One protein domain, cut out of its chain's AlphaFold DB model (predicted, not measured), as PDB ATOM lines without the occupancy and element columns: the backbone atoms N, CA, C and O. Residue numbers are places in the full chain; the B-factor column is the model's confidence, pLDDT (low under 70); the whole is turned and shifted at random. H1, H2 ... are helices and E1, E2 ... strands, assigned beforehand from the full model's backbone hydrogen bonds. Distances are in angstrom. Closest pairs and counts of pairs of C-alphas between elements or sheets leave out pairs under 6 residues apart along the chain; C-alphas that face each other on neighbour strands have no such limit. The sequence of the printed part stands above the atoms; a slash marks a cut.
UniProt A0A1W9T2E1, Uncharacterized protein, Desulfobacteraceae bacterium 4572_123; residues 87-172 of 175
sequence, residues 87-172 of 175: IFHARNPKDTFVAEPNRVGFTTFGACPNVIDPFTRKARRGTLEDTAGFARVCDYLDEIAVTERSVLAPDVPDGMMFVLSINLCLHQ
ATOM      1  N   ILE A  87      -0.342 -19.035 -39.291       93.81
ATOM      2  CA  ILE A  87      -1.128 -18.183 -38.389       93.81
ATOM      3  C   ILE A  87      -0.871 -18.617 -36.947       93.81
ATOM      4  O   ILE A  87      -1.183 -19.738 -36.554       93.81
ATOM      5  N   PHE A  88      -0.329 -17.700 -36.155       92.44
ATOM      6  CA  PHE A  88      -0.145 -17.840 -34.718       92.44
ATOM      7  C   PHE A  88      -1.369 -17.252 -34.024       92.44
ATOM      8  O   PHE A  88      -1.481 -16.041 -33.818       92.44
ATOM      9  N   HIS A  89      -2.330 -18.125 -33.727       92.94
ATOM     10  CA  HIS A  89      -3.572 -17.739 -33.072       92.94
ATOM     11  C   HIS A  89      -3.318 -17.346 -31.618       92.94
ATOM     12  O   HIS A  89      -2.909 -18.165 -30.798       92.94
ATOM     13  N   ALA A  90      -3.594 -16.084 -31.305       90.44
ATOM     14  CA  ALA A  90      -3.504 -15.568 -29.949       90.44
ATOM     15  C   ALA A  90      -4.807 -15.811 -29.175       90.44
ATOM     16  O   ALA A  90      -5.893 -15.887 -29.756       90.44
ATOM     17  N   ARG A  91      -4.703 -15.856 -27.841       88.06
ATOM     18  CA  ARG A  91      -5.855 -15.915 -26.922       88.06
ATOM     19  C   ARG A  91      -6.852 -14.784 -27.190       88.06
ATOM     20  O   ARG A  91      -8.056 -15.012 -27.218       88.06
ATOM     21  N   ASN A  92      -6.344 -13.568 -27.389       89.50
ATOM     22  CA  ASN A  92      -7.121 -12.444 -27.888       89.50
ATOM     23  C   ASN A  92      -6.956 -12.373 -29.417       89.50
ATOM     24  O   ASN A  92      -5.850 -12.123 -29.897       89.50
ATOM     25  N   PRO A  93      -8.030 -12.529 -30.213       90.25
ATOM     26  CA  PRO A  93      -7.932 -12.529 -31.673       90.25
ATOM     27  C   PRO A  93      -7.324 -11.257 -32.281       90.25
ATOM     28  O   PRO A  93      -6.867 -11.287 -33.423       90.25
ATOM     29  N   LYS A  94      -7.319 -10.130 -31.552       89.38
ATOM     30  CA  LYS A  94      -6.685  -8.880 -32.005       89.38
ATOM     31  C   LYS A  94      -5.163  -8.992 -32.119       89.38
ATOM     32  O   LYS A  94      -4.602  -8.303 -32.967       89.38
ATOM     33  N   ASP A  95      -4.564  -9.902 -31.355       88.81
ATOM     34  CA  ASP A  95      -3.113 -10.080 -31.233       88.81
ATOM     35  C   ASP A  95      -2.625 -11.270 -32.081       88.81
ATOM     36  O   ASP A  95      -1.479 -11.693 -32.001       88.81
ATOM     37  N   THR A  96      -3.501 -11.836 -32.924       91.88
ATOM     38  CA  THR A  96      -3.135 -12.923 -33.843       91.88
ATOM     39  C   THR A  96      -2.093 -12.444 -34.851       91.88
ATOM     40  O   THR A  96      -2.321 -11.500 -35.621       91.88
ATOM     41  N   PHE A  97      -0.966 -13.152 -34.901       91.62
ATOM     42  CA  PHE A  97       0.106 -12.885 -35.847       91.62
ATOM     43  C   PHE A  97      -0.000 -13.816 -37.061       91.62
ATOM     44  O   PHE A  97      -0.183 -15.022 -36.940       91.62
ATOM     45  N   VAL A  98       0.118 -13.246 -38.258       92.12
ATOM     46  CA  VAL A  98       0.150 -13.990 -39.525       92.12
ATOM     47  C   VAL A  98       1.573 -13.881 -40.043       92.12
ATOM     48  O   VAL A  98       1.988 -12.786 -40.426       92.12
ATOM     49  N   ALA A  99       2.308 -14.987 -40.018       89.56
ATOM     50  CA  ALA A  99       3.632 -15.104 -40.602       89.56
ATOM     51  C   ALA A  99       3.475 -15.360 -42.099       89.56
ATOM     52  O   ALA A  99       3.179 -16.470 -42.533       89.56
ATOM     53  N   GLU A 100       3.629 -14.304 -42.886       86.56
ATOM     54  CA  GLU A 100       3.514 -14.335 -44.340       86.56
ATOM     55  C   GLU A 100       4.716 -13.627 -44.974       86.56
ATOM     56  O   GLU A 100       5.403 -12.849 -44.297       86.56
ATOM     57  N   PRO A 101       4.988 -13.855 -46.270       82.50
ATOM     58  CA  PRO A 101       6.097 -13.209 -46.949       82.50
ATOM     59  C   PRO A 101       6.064 -11.692 -46.754       82.50
ATOM     60  O   PRO A 101       5.032 -11.048 -46.958       82.50
ATOM     61  N   ASN A 102       7.218 -11.112 -46.418       79.19
ATOM     62  CA  ASN A 102       7.403  -9.676 -46.178       79.19
ATOM     63  C   ASN A 102       6.763  -9.124 -44.890       79.19
ATOM     64  O   ASN A 102       6.696  -7.904 -44.734       79.19
ATOM     65  N   ARG A 103       6.314  -9.981 -43.965       83.12
ATOM     66  CA  ARG A 103       5.892  -9.575 -42.621       83.12
ATOM     67  C   ARG A 103       6.861 -10.119 -41.576       83.12
ATOM     68  O   ARG A 103       7.067 -11.323 -41.482       83.12
ATOM     69  N   VAL A 104       7.443  -9.220 -40.789       84.88
ATOM     70  CA  VAL A 104       8.376  -9.562 -39.708       84.88
ATOM     71  C   VAL A 104       7.636  -9.466 -38.379       84.88
ATOM     72  O   VAL A 104       6.927  -8.490 -38.141       84.88
ATOM     73  N   GLY A 105       7.786 -10.486 -37.538       87.62
ATOM     74  CA  GLY A 105       7.349 -10.472 -36.146       87.62
ATOM     75  C   GLY A 105       8.550 -10.739 -35.253       87.62
ATOM     76  O   GLY A 105       9.333 -11.643 -35.547       87.62
ATOM     77  N   PHE A 106       8.711  -9.951 -34.194       89.94
ATOM     78  CA  PHE A 106       9.726 -10.221 -33.186       89.94
ATOM     79  C   PHE A 106       9.171 -11.176 -32.134       89.94
ATOM     80  O   PHE A 106       7.988 -11.139 -31.797       89.94
ATOM     81  N   THR A 107      10.041 -12.038 -31.631       90.94
ATOM     82  CA  THR A 107       9.771 -12.942 -30.515       90.94
ATOM     83  C   THR A 107      10.960 -12.901 -29.574       90.94
ATOM     84  O   THR A 107      12.072 -12.536 -29.968       90.94
ATOM     85  N   THR A 108      10.737 -13.277 -28.322       88.38
ATOM     86  CA  THR A 108      11.839 -13.580 -27.407       88.38
ATOM     87  C   THR A 108      12.620 -14.797 -27.875       88.38
ATOM     88  O   THR A 108      12.107 -15.569 -28.678       88.38
ATOM     89  N   PHE A 109      13.826 -14.967 -27.330       87.00
ATOM     90  CA  PHE A 109      14.561 -16.229 -27.357       87.00
ATOM     91  C   PHE A 109      14.221 -17.076 -26.121       87.00
ATOM     92  O   PHE A 109      14.061 -16.543 -25.019       87.00
ATOM     93  N   GLY A 110      14.119 -18.385 -26.319       86.56
ATOM     94  CA  GLY A 110      13.532 -19.327 -25.387       86.56
ATOM     95  C   GLY A 110      14.541 -20.130 -24.581       86.56
ATOM     96  O   GLY A 110      15.700 -20.300 -24.947       86.56
ATOM     97  N   ALA A 111      14.050 -20.713 -23.489       86.62
ATOM     98  CA  ALA A 111      14.765 -21.714 -22.701       86.62
ATOM     99  C   ALA A 111      16.127 -21.279 -22.117       86.62
ATOM    100  O   ALA A 111      16.988 -22.128 -21.879       86.62
ATOM    101  N   CYS A 112      16.317 -19.995 -21.805       91.38
ATOM    102  CA  CYS A 112      17.521 -19.517 -21.130       91.38
ATOM    103  C   CYS A 112      17.663 -20.156 -19.732       91.38
ATOM    104  O   CYS A 112      16.775 -19.989 -18.895       91.38
ATOM    105  N   PRO A 113      18.768 -20.868 -19.434       91.56
ATOM    106  CA  PRO A 113      18.972 -21.509 -18.130       91.56
ATOM    107  C   PRO A 113      19.315 -20.522 -17.008       91.56
ATOM    108  O   PRO A 113      19.083 -20.805 -15.830       91.56
ATOM    109  N   ASN A 114      19.899 -19.383 -17.376       94.31
ATOM    110  CA  ASN A 114      20.362 -18.351 -16.462       94.31
ATOM    111  C   ASN A 114      19.797 -16.998 -16.895       94.31
ATOM    112  O   ASN A 114      19.589 -16.758 -18.085       94.31
ATOM    113  N   VAL A 115      19.626 -16.105 -15.928       94.88
ATOM    114  CA  VAL A 115      19.212 -14.717 -16.130       94.88
ATOM    115  C   VAL A 115      20.248 -13.776 -15.531       94.88
ATOM    116  O   VAL A 115      20.888 -14.092 -14.524       94.88
ATOM    117  N   ILE A 116      20.416 -12.614 -16.158       95.50
ATOM    118  CA  ILE A 116      21.127 -11.493 -15.546       95.50
ATOM    119  C   ILE A 116      20.103 -10.710 -14.740       95.50
ATOM    120  O   ILE A 116      19.188 -10.116 -15.306       95.50
ATOM    121  N   ASP A 117      20.262 -10.716 -13.424       93.19
ATOM    122  CA  ASP A 117      19.394  -9.963 -12.534       93.19
ATOM    123  C   ASP A 117      19.483  -8.455 -12.863       93.19
ATOM    124  O   ASP A 117      20.591  -7.900 -12.902       93.19
ATOM    125  N   PRO A 118      18.358  -7.771 -13.133       90.25
ATOM    126  CA  PRO A 118      18.384  -6.402 -13.642       90.25
ATOM    127  C   PRO A 118      18.896  -5.385 -12.612       90.25
ATOM    128  O   PRO A 118      19.388  -4.324 -13.004       90.25
ATOM    129  N   PHE A 119      18.831  -5.710 -11.318       94.06
ATOM    130  CA  PHE A 119      19.246  -4.826 -10.231       94.06
ATOM    131  C   PHE A 119      20.697  -5.082  -9.831       94.06
ATOM    132  O   PHE A 119      21.510  -4.163  -9.786       94.06
ATOM    133  N   THR A 120      21.043  -6.343  -9.575       96.69
ATOM    134  CA  THR A 120      22.383  -6.720  -9.097       96.69
ATOM    135  C   THR A 120      23.390  -6.918 -10.227       96.69
ATOM    136  O   THR A 120      24.591  -6.955  -9.963       96.69
ATOM    137  N   ARG A 121      22.921  -7.059 -11.477       96.25
ATOM    138  CA  ARG A 121      23.721  -7.363 -12.680       96.25
ATOM    139  C   ARG A 121      24.488  -8.686 -12.609       96.25
ATOM    140  O   ARG A 121      25.398  -8.915 -13.403       96.25
ATOM    141  N   LYS A 122      24.124  -9.573 -11.679       97.62
ATOM    142  CA  LYS A 122      24.746 -10.891 -11.521       97.62
ATOM    143  C   LYS A 122      23.962 -11.954 -12.280       97.62
ATOM    144  O   LYS A 122      22.733 -11.927 -12.313       97.62
ATOM    145  N   ALA A 123      24.686 -12.909 -12.859       96.81
ATOM    146  CA  ALA A 123      24.082 -14.103 -13.429       96.81
ATOM    147  C   ALA A 123      23.602 -15.032 -12.308       96.81
ATOM    148  O   ALA A 123      24.354 -15.333 -11.380       96.81
ATOM    149  N   ARG A 124      22.366 -15.511 -12.417       96.38
ATOM    150  CA  ARG A 124      21.789 -16.524 -11.527       96.38
ATOM    151  C   ARG A 124      20.924 -17.497 -12.319       96.38
ATOM    152  O   ARG A 124      20.609 -17.247 -13.481       96.38
ATOM    153  N   ARG A 125      20.544 -18.612 -11.691       96.00
ATOM    154  CA  ARG A 125      19.543 -19.522 -12.259       96.00
ATOM    155  C   ARG A 125      18.227 -18.777 -12.460       96.00
ATOM    156  O   ARG A 125      17.867 -17.932 -11.636       96.00
ATOM    157  N   GLY A 126      17.564 -19.095 -13.567       93.75
ATOM    158  CA  GLY A 126      16.200 -18.650 -13.808       93.75
ATOM    159  C   GLY A 126      15.243 -19.203 -12.758       93.75
ATOM    160  O   GLY A 126      15.521 -20.232 -12.139       93.75
ATOM    161  N   THR A 127      14.136 -18.506 -12.565       93.62
ATOM    162  CA  THR A 127      13.029 -18.934 -11.713       93.62
ATOM    163  C   THR A 127      11.714 -18.903 -12.483       93.62
ATOM    164  O   THR A 127      11.609 -18.357 -13.593       93.62
ATOM    165  N   LEU A 128      10.669 -19.470 -11.885       91.81
ATOM    166  CA  LEU A 128       9.317 -19.332 -12.410       91.81
ATOM    167  C   LEU A 128       8.868 -17.858 -12.415       91.81
ATOM    168  O   LEU A 128       8.203 -17.412 -13.352       91.81
ATOM    169  N   GLU A 129       9.290 -17.087 -11.412       92.06
ATOM    170  CA  GLU A 129       9.024 -15.650 -11.318       92.06
ATOM    171  C   GLU A 129       9.663 -14.865 -12.471       92.06
ATOM    172  O   GLU A 129       9.005 -14.004 -13.058       92.06
ATOM    173  N   ASP A 130      10.895 -15.202 -12.866       92.31
ATOM    174  CA  ASP A 130      11.521 -14.587 -14.041       92.31
ATOM    175  C   ASP A 130      10.683 -14.841 -15.294       92.31
ATOM    176  O   ASP A 130      10.437 -13.924 -16.076       92.31
ATOM    177  N   THR A 131      10.192 -16.072 -15.469       91.25
ATOM    178  CA  THR A 131       9.330 -16.437 -16.604       91.25
ATOM    179  C   THR A 131       8.065 -15.573 -16.643       91.25
ATOM    180  O   THR A 131       7.713 -15.057 -17.704       91.25
ATOM    181  N   ALA A 132       7.415 -15.351 -15.494       91.00
ATOM    182  CA  ALA A 132       6.262 -14.453 -15.389       91.00
ATOM    183  C   ALA A 132       6.635 -12.989 -15.688       91.00
ATOM    184  O   ALA A 132       5.909 -12.289 -16.395       91.00
ATOM    185  N   GLY A 133       7.781 -12.525 -15.185       91.38
ATOM    186  CA  GLY A 133       8.313 -11.190 -15.453       91.38
ATOM    187  C   GLY A 133       8.547 -10.940 -16.942       91.38
ATOM    188  O   GLY A 133       8.056  -9.946 -17.474       91.38
ATOM    189  N   PHE A 134       9.225 -11.861 -17.631       90.75
ATOM    190  CA  PHE A 134       9.446 -11.773 -19.075       90.75
ATOM    191  C   PHE A 134       8.136 -11.804 -19.857       90.75
ATOM    192  O   PHE A 134       7.966 -10.982 -20.755       90.75
ATOM    193  N   ALA A 135       7.188 -12.671 -19.487       90.19
ATOM    194  CA  ALA A 135       5.877 -12.709 -20.133       90.19
ATOM    195  C   ALA A 135       5.145 -11.358 -20.030       90.19
ATOM    196  O   ALA A 135       4.611 -10.883 -21.028       90.19
ATOM    197  N   ARG A 136       5.184 -10.696 -18.863       91.12
ATOM    198  CA  ARG A 136       4.600  -9.352 -18.675       91.12
ATOM    199  C   ARG A 136       5.295  -8.280 -19.513       91.12
ATOM    200  O   ARG A 136       4.625  -7.429 -20.085       91.12
ATOM    201  N   VAL A 137       6.626  -8.316 -19.603       91.44
ATOM    202  CA  VAL A 137       7.378  -7.383 -20.461       91.44
ATOM    203  C   VAL A 137       7.007  -7.583 -21.929       91.44
ATOM    204  O   VAL A 137       6.794  -6.604 -22.633       91.44
ATOM    205  N   CYS A 138       6.893  -8.831 -22.385       90.81
ATOM    206  CA  CYS A 138       6.517  -9.131 -23.765       90.81
ATOM    207  C   CYS A 138       5.093  -8.687 -24.088       90.81
ATOM    208  O   CYS A 138       4.868  -8.154 -25.165       90.81
ATOM    209  N   ASP A 139       4.156  -8.862 -23.155       89.62
ATOM    210  CA  ASP A 139       2.770  -8.418 -23.324       89.62
ATOM    211  C   ASP A 139       2.631  -6.891 -23.389       89.62
ATOM    212  O   ASP A 139       1.746  -6.374 -24.062       89.62
ATOM    213  N   TYR A 140       3.518  -6.159 -22.710       91.69
ATOM    214  CA  TYR A 140       3.536  -4.697 -22.741       91.69
ATOM    215  C   TYR A 140       4.129  -4.120 -24.040       91.69
ATOM    216  O   TYR A 140       3.812  -2.989 -24.407       91.69
ATOM    217  N   LEU A 141       5.023  -4.849 -24.712       90.81
ATOM    218  CA  LEU A 141       5.750  -4.358 -25.885       90.81
ATOM    219  C   LEU A 141       4.987  -4.652 -27.181       90.81
ATOM    220  O   LEU A 141       4.957  -5.792 -27.642       90.81
ATOM    221  N   ASP A 142       4.468  -3.601 -27.822       88.56
ATOM    222  CA  ASP A 142       3.761  -3.675 -29.112       88.56
ATOM    223  C   ASP A 142       4.611  -4.311 -30.236       88.56
ATOM    224  O   ASP A 142       4.080  -4.817 -31.228       88.56
ATOM    225  N   GLU A 143       5.943  -4.277 -30.114       89.56
ATOM    226  CA  GLU A 143       6.874  -4.855 -31.083       89.56
ATOM    227  C   GLU A 143       6.971  -6.387 -31.010       89.56
ATOM    228  O   GLU A 143       7.388  -7.014 -31.992       89.56
ATOM    229  N   ILE A 144       6.606  -7.004 -29.879       91.06
ATOM    230  CA  ILE A 144       6.668  -8.456 -29.698       91.06
ATOM    231  C   ILE A 144       5.394  -9.090 -30.261       91.06
ATOM    232  O   ILE A 144       4.307  -8.990 -29.706       91.06
ATOM    233  N   ALA A 145       5.539  -9.782 -31.389       90.94
ATOM    234  CA  ALA A 145       4.424 -10.393 -32.104       90.94
ATOM    235  C   ALA A 145       4.012 -11.752 -31.523       90.94
ATOM    236  O   ALA A 145       2.851 -12.147 -31.623       90.94
ATOM    237  N   VAL A 146       4.973 -12.499 -30.977       89.81
ATOM    238  CA  VAL A 146       4.768 -13.819 -30.374       89.81
ATOM    239  C   VAL A 146       5.639 -13.904 -29.129       89.81
ATOM    240  O   VAL A 146       6.798 -13.498 -29.154       89.81
ATOM    241  N   THR A 147       5.086 -14.436 -28.043       88.38
ATOM    242  CA  THR A 147       5.852 -14.723 -26.827       88.38
ATOM    243  C   THR A 147       6.120 -16.215 -26.750       88.38
ATOM    244  O   THR A 147       5.190 -17.022 -26.781       88.38
ATOM    245  N   GLU A 148       7.390 -16.578 -26.611       87.69
ATOM    246  CA  GLU A 148       7.794 -17.921 -26.218       87.69
ATOM    247  C   GLU A 148       8.309 -17.928 -24.780       87.69
ATOM    248  O   GLU A 148       8.678 -16.897 -24.218       87.69
ATOM    249  N   ARG A 149       8.359 -19.111 -24.164       87.38
ATOM    250  CA  ARG A 149       8.905 -19.260 -22.813       87.38
ATOM    251  C   ARG A 149      10.397 -18.910 -22.803       87.38
ATOM    252  O   ARG A 149      11.234 -19.745 -23.157       87.38
ATOM    253  N   SER A 150      10.725 -17.718 -22.312       85.06
ATOM    254  CA  SER A 150      12.084 -17.170 -22.381       85.06
ATOM    255  C   SER A 150      13.076 -17.832 -21.416       85.06
ATOM    256  O   SER A 150      14.248 -17.982 -21.748       85.06
ATOM    257  N   VAL A 151      12.631 -18.275 -20.233       90.69
ATOM    258  CA  VAL A 151      13.509 -18.741 -19.139       90.69
ATOM    259  C   VAL A 151      13.143 -20.156 -18.687       90.69
ATOM    260  O   VAL A 151      11.974 -20.539 -18.679       90.69
ATOM    261  N   LEU A 152      14.150 -20.974 -18.362       90.56
ATOM    262  CA  LEU A 152      13.979 -22.245 -17.645       90.56
ATOM    263  C   LEU A 152      13.838 -21.976 -16.146       90.56
ATOM    264  O   LEU A 152      14.664 -21.275 -15.566       90.56
ATOM    265  N   ALA A 153      12.833 -22.601 -15.541       89.94
ATOM    266  CA  ALA A 153      12.494 -22.494 -14.126       89.94
ATOM    267  C   ALA A 153      12.830 -23.821 -13.408       89.94
ATOM    268  O   ALA A 153      11.952 -24.661 -13.237       89.94
ATOM    269  N   PRO A 154      14.104 -24.091 -13.063       89.88
ATOM    270  CA  PRO A 154      14.511 -25.275 -12.297       89.88
ATOM    271  C   PRO A 154      14.104 -25.224 -10.814       89.88
ATOM    272  O   PRO A 154      14.382 -26.159 -10.074       89.88
ATOM    273  N   ASP A 155      13.520 -24.119 -10.356       93.31
ATOM    274  CA  ASP A 155      12.993 -23.922  -9.004       93.31
ATOM    275  C   ASP A 155      11.637 -24.614  -8.774       93.31
ATOM    276  O   ASP A 155      11.143 -24.633  -7.647       93.31
ATOM    277  N   VAL A 156      11.043 -25.209  -9.815       91.81
ATOM    278  CA  VAL A 156       9.812 -26.009  -9.725       91.81
ATOM    279  C   VAL A 156      10.087 -27.501  -9.958       91.81
ATOM    280  O   VAL A 156      11.104 -27.838 -10.561       91.81
ATOM    281  N   PRO A 157       9.189 -28.416  -9.531       93.38
ATOM    282  CA  PRO A 157       9.393 -29.853  -9.705       93.38
ATOM    283  C   PRO A 157       9.612 -30.286 -11.162       93.38
ATOM    284  O   PRO A 157       8.931 -29.810 -12.083       93.38
ATOM    285  N   ASP A 158      10.507 -31.259 -11.348       82.56
ATOM    286  CA  ASP A 158      10.792 -31.889 -12.637       82.56
ATOM    287  C   ASP A 158       9.499 -32.479 -13.233       82.56
ATOM    288  O   ASP A 158       8.835 -33.325 -12.638       82.56
ATOM    289  N   GLY A 159       9.100 -31.971 -14.403       88.19
ATOM    290  CA  GLY A 159       7.836 -32.303 -15.078       88.19
ATOM    291  C   GLY A 159       6.760 -31.211 -14.997       88.19
ATOM    292  O   GLY A 159       5.935 -31.111 -15.903       88.19
ATOM    293  N   MET A 160       6.800 -30.324 -13.997       90.81
ATOM    294  CA  MET A 160       5.858 -29.196 -13.896       90.81
ATOM    295  C   MET A 160       6.349 -27.938 -14.616       90.81
ATOM    296  O   MET A 160       5.534 -27.094 -14.987       90.81
ATOM    297  N   MET A 161       7.659 -27.822 -14.860       88.88
ATOM    298  CA  MET A 161       8.279 -26.646 -15.481       88.88
ATOM    299  C   MET A 161       7.575 -26.208 -16.771       88.88
ATOM    300  O   MET A 161       7.227 -25.036 -16.909       88.88
ATOM    301  N   PHE A 162       7.323 -27.130 -17.703       86.12
ATOM    302  CA  PHE A 162       6.678 -26.800 -18.978       86.12
ATOM    303  C   PHE A 162       5.227 -26.352 -18.798       86.12
ATOM    304  O   PHE A 162       4.826 -25.338 -19.365       86.12
ATOM    305  N   VAL A 163       4.461 -27.070 -17.975       89.50
ATOM    306  CA  VAL A 163       3.040 -26.785 -17.737       89.50
ATOM    307  C   VAL A 163       2.867 -25.420 -17.077       89.50
ATOM    308  O   VAL A 163       2.096 -24.594 -17.562       89.50
ATOM    309  N   LEU A 164       3.620 -25.155 -16.008       88.44
ATOM    310  CA  LEU A 164       3.548 -23.891 -15.278       88.44
ATOM    311  C   LEU A 164       4.003 -22.720 -16.149       88.44
ATOM    312  O   LEU A 164       3.338 -21.688 -16.183       88.44
ATOM    313  N   SER A 165       5.078 -22.893 -16.918       85.25
ATOM    314  CA  SER A 165       5.578 -21.836 -17.799       85.25
ATOM    315  C   SER A 165       4.591 -21.468 -18.911       85.25
ATOM    316  O   SER A 165       4.403 -20.287 -19.197       85.25
ATOM    317  N   ILE A 166       3.942 -22.458 -19.535       86.06
ATOM    318  CA  ILE A 166       2.917 -22.210 -20.562       86.06
ATOM    319  C   ILE A 166       1.692 -21.538 -19.935       86.06
ATOM    320  O   ILE A 166       1.183 -20.563 -20.484       86.06
ATOM    321  N   ASN A 167       1.251 -22.011 -18.766       87.38
ATOM    322  CA  ASN A 167       0.137 -21.412 -18.033       87.38
ATOM    323  C   ASN A 167       0.396 -19.923 -17.727       87.38
ATOM    324  O   ASN A 167      -0.474 -19.081 -17.940       87.38
ATOM    325  N   LEU A 168       1.621 -19.575 -17.322       85.44
ATOM    326  CA  LEU A 168       2.022 -18.184 -17.104       85.44
ATOM    327  C   LEU A 168       1.982 -17.347 -18.379       85.44
ATOM    328  O   LEU A 168       1.446 -16.245 -18.347       85.44
ATOM    329  N   CYS A 169       2.483 -17.868 -19.501       81.19
ATOM    330  CA  CYS A 169       2.416 -17.152 -20.777       81.19
ATOM    331  C   CYS A 169       0.961 -16.917 -21.221       81.19
ATOM    332  O   CYS A 169       0.647 -15.882 -21.801       81.19
ATOM    333  N   LEU A 170       0.056 -17.859 -20.934       82.31
ATOM    334  CA  LEU A 170      -1.349 -17.768 -21.334       82.31
ATOM    335  C   LEU A 170      -2.194 -16.881 -20.430       82.31
ATOM    336  O   LEU A 170      -3.132 -16.257 -20.919       82.31
ATOM    337  N   HIS A 171      -1.927 -16.861 -19.128       79.94
ATOM    338  CA  HIS A 171      -2.816 -16.227 -18.160       79.94
ATOM    339  C   HIS A 171      -2.174 -15.076 -17.382       79.94
ATOM    340  O   HIS A 171      -2.898 -14.383 -16.675       79.94
ATOM    341  N   GLN A 172      -0.862 -14.858 -17.520       64.75
ATOM    342  CA  GLN A 172      -0.101 -13.854 -16.765       64.75
ATOM    343  C   GLN A 172      -0.352 -13.956 -15.250       64.75
ATOM    344  O   GLN A 172      -0.442 -12.956 -14.544       64.75
TER     345      GLN A 172
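Overview. This is residues 87 to 172 of the 175 residues of an uncharacterized protein of Desulfobacteraceae bacterium 4572_123 (UniProt A0A1W9T2E1). Two helices, H1 and H2, lie side by side in the middle, running the same way, with the small hairpin of E2 and E3 at one end of the longest axis and the short strands E1 and E4 toward the other end. Two long stretches with no named element, residues 100 to 113 and 147 to 160, join these parts. The printed part has 86 residues with two named helices and four named strands, in the order E1, E2, E3, H1, E4, H2; the one sheet, E2 - E3, is antiparallel. The class is mixed, helices and strands, with 36 residues, under half, in named elements. The whole is only just compact, close to loose, with a radius of gyration of the C-alphas of 13.9 A and spans of 38 by 28 by 20 A.

Along the chain. The sheet is made of E2, residues 114 to 116, 7.0 A long from first to last C-alpha, and E3, residues 123 to 125, 7.2 A long. C-alpha 114 is at (20.362, -18.351, -16.462). H1, residues 128 to 140, is the longest helix, 18.8 A from first to last C-alpha, and begins at C-alpha 128 (9.317, -19.332, -12.410). H2, residues 161 to 171, is 15.5 A long and ends at C-alpha 171 (-2.816, -16.227, -18.160). E4 is residues 144 to 146, 5.7 A, and E1 is residues 97 to 99, 6.3 A.

Arrangement. E2 and E3 form a hairpin, antiparallel at 142 degrees between their directions; N 115 and O 124 are within hydrogen-bond range at 2.9 A, as are N 124 and O 115 at 2.9 A. From E2 to H1 the closest C-alphas are those of Val 115 and Asp 130, 8.0 A apart. H1 and H2 touch, with the C-alphas of Ala 135 and Cys 169 closest at 5.7 A, at a shallow tilt of 30 degrees, the same way. In H1 and H2 every O i to N i+4 pair is within hydrogen-bond range. The closest C-alphas of H1 and E4 are those of Cys 138 and Ile 144, 6.0 A apart. Those of E1 and E4 are Phe 97 and Ala 145, 6.2 A apart. E1 and E4 pair with no named strand, but residues 87 to 88 pair antiparallel with residues 97 to 98 of E1, and residues 106 to 107 pair parallel with residues 144 to 146 of E4. E1 is apart from H1 and from H2.

Size, cuts and confidence. The two C-alphas farthest apart, those of Asn 102 and Pro 157, are 41.7 A apart. The links E1 to E2 and E4 to H2 are long, with 14 residues each. The printed part has no cut. The mean pLDDT of the printed part is 89.6, and residue 172 is under 70.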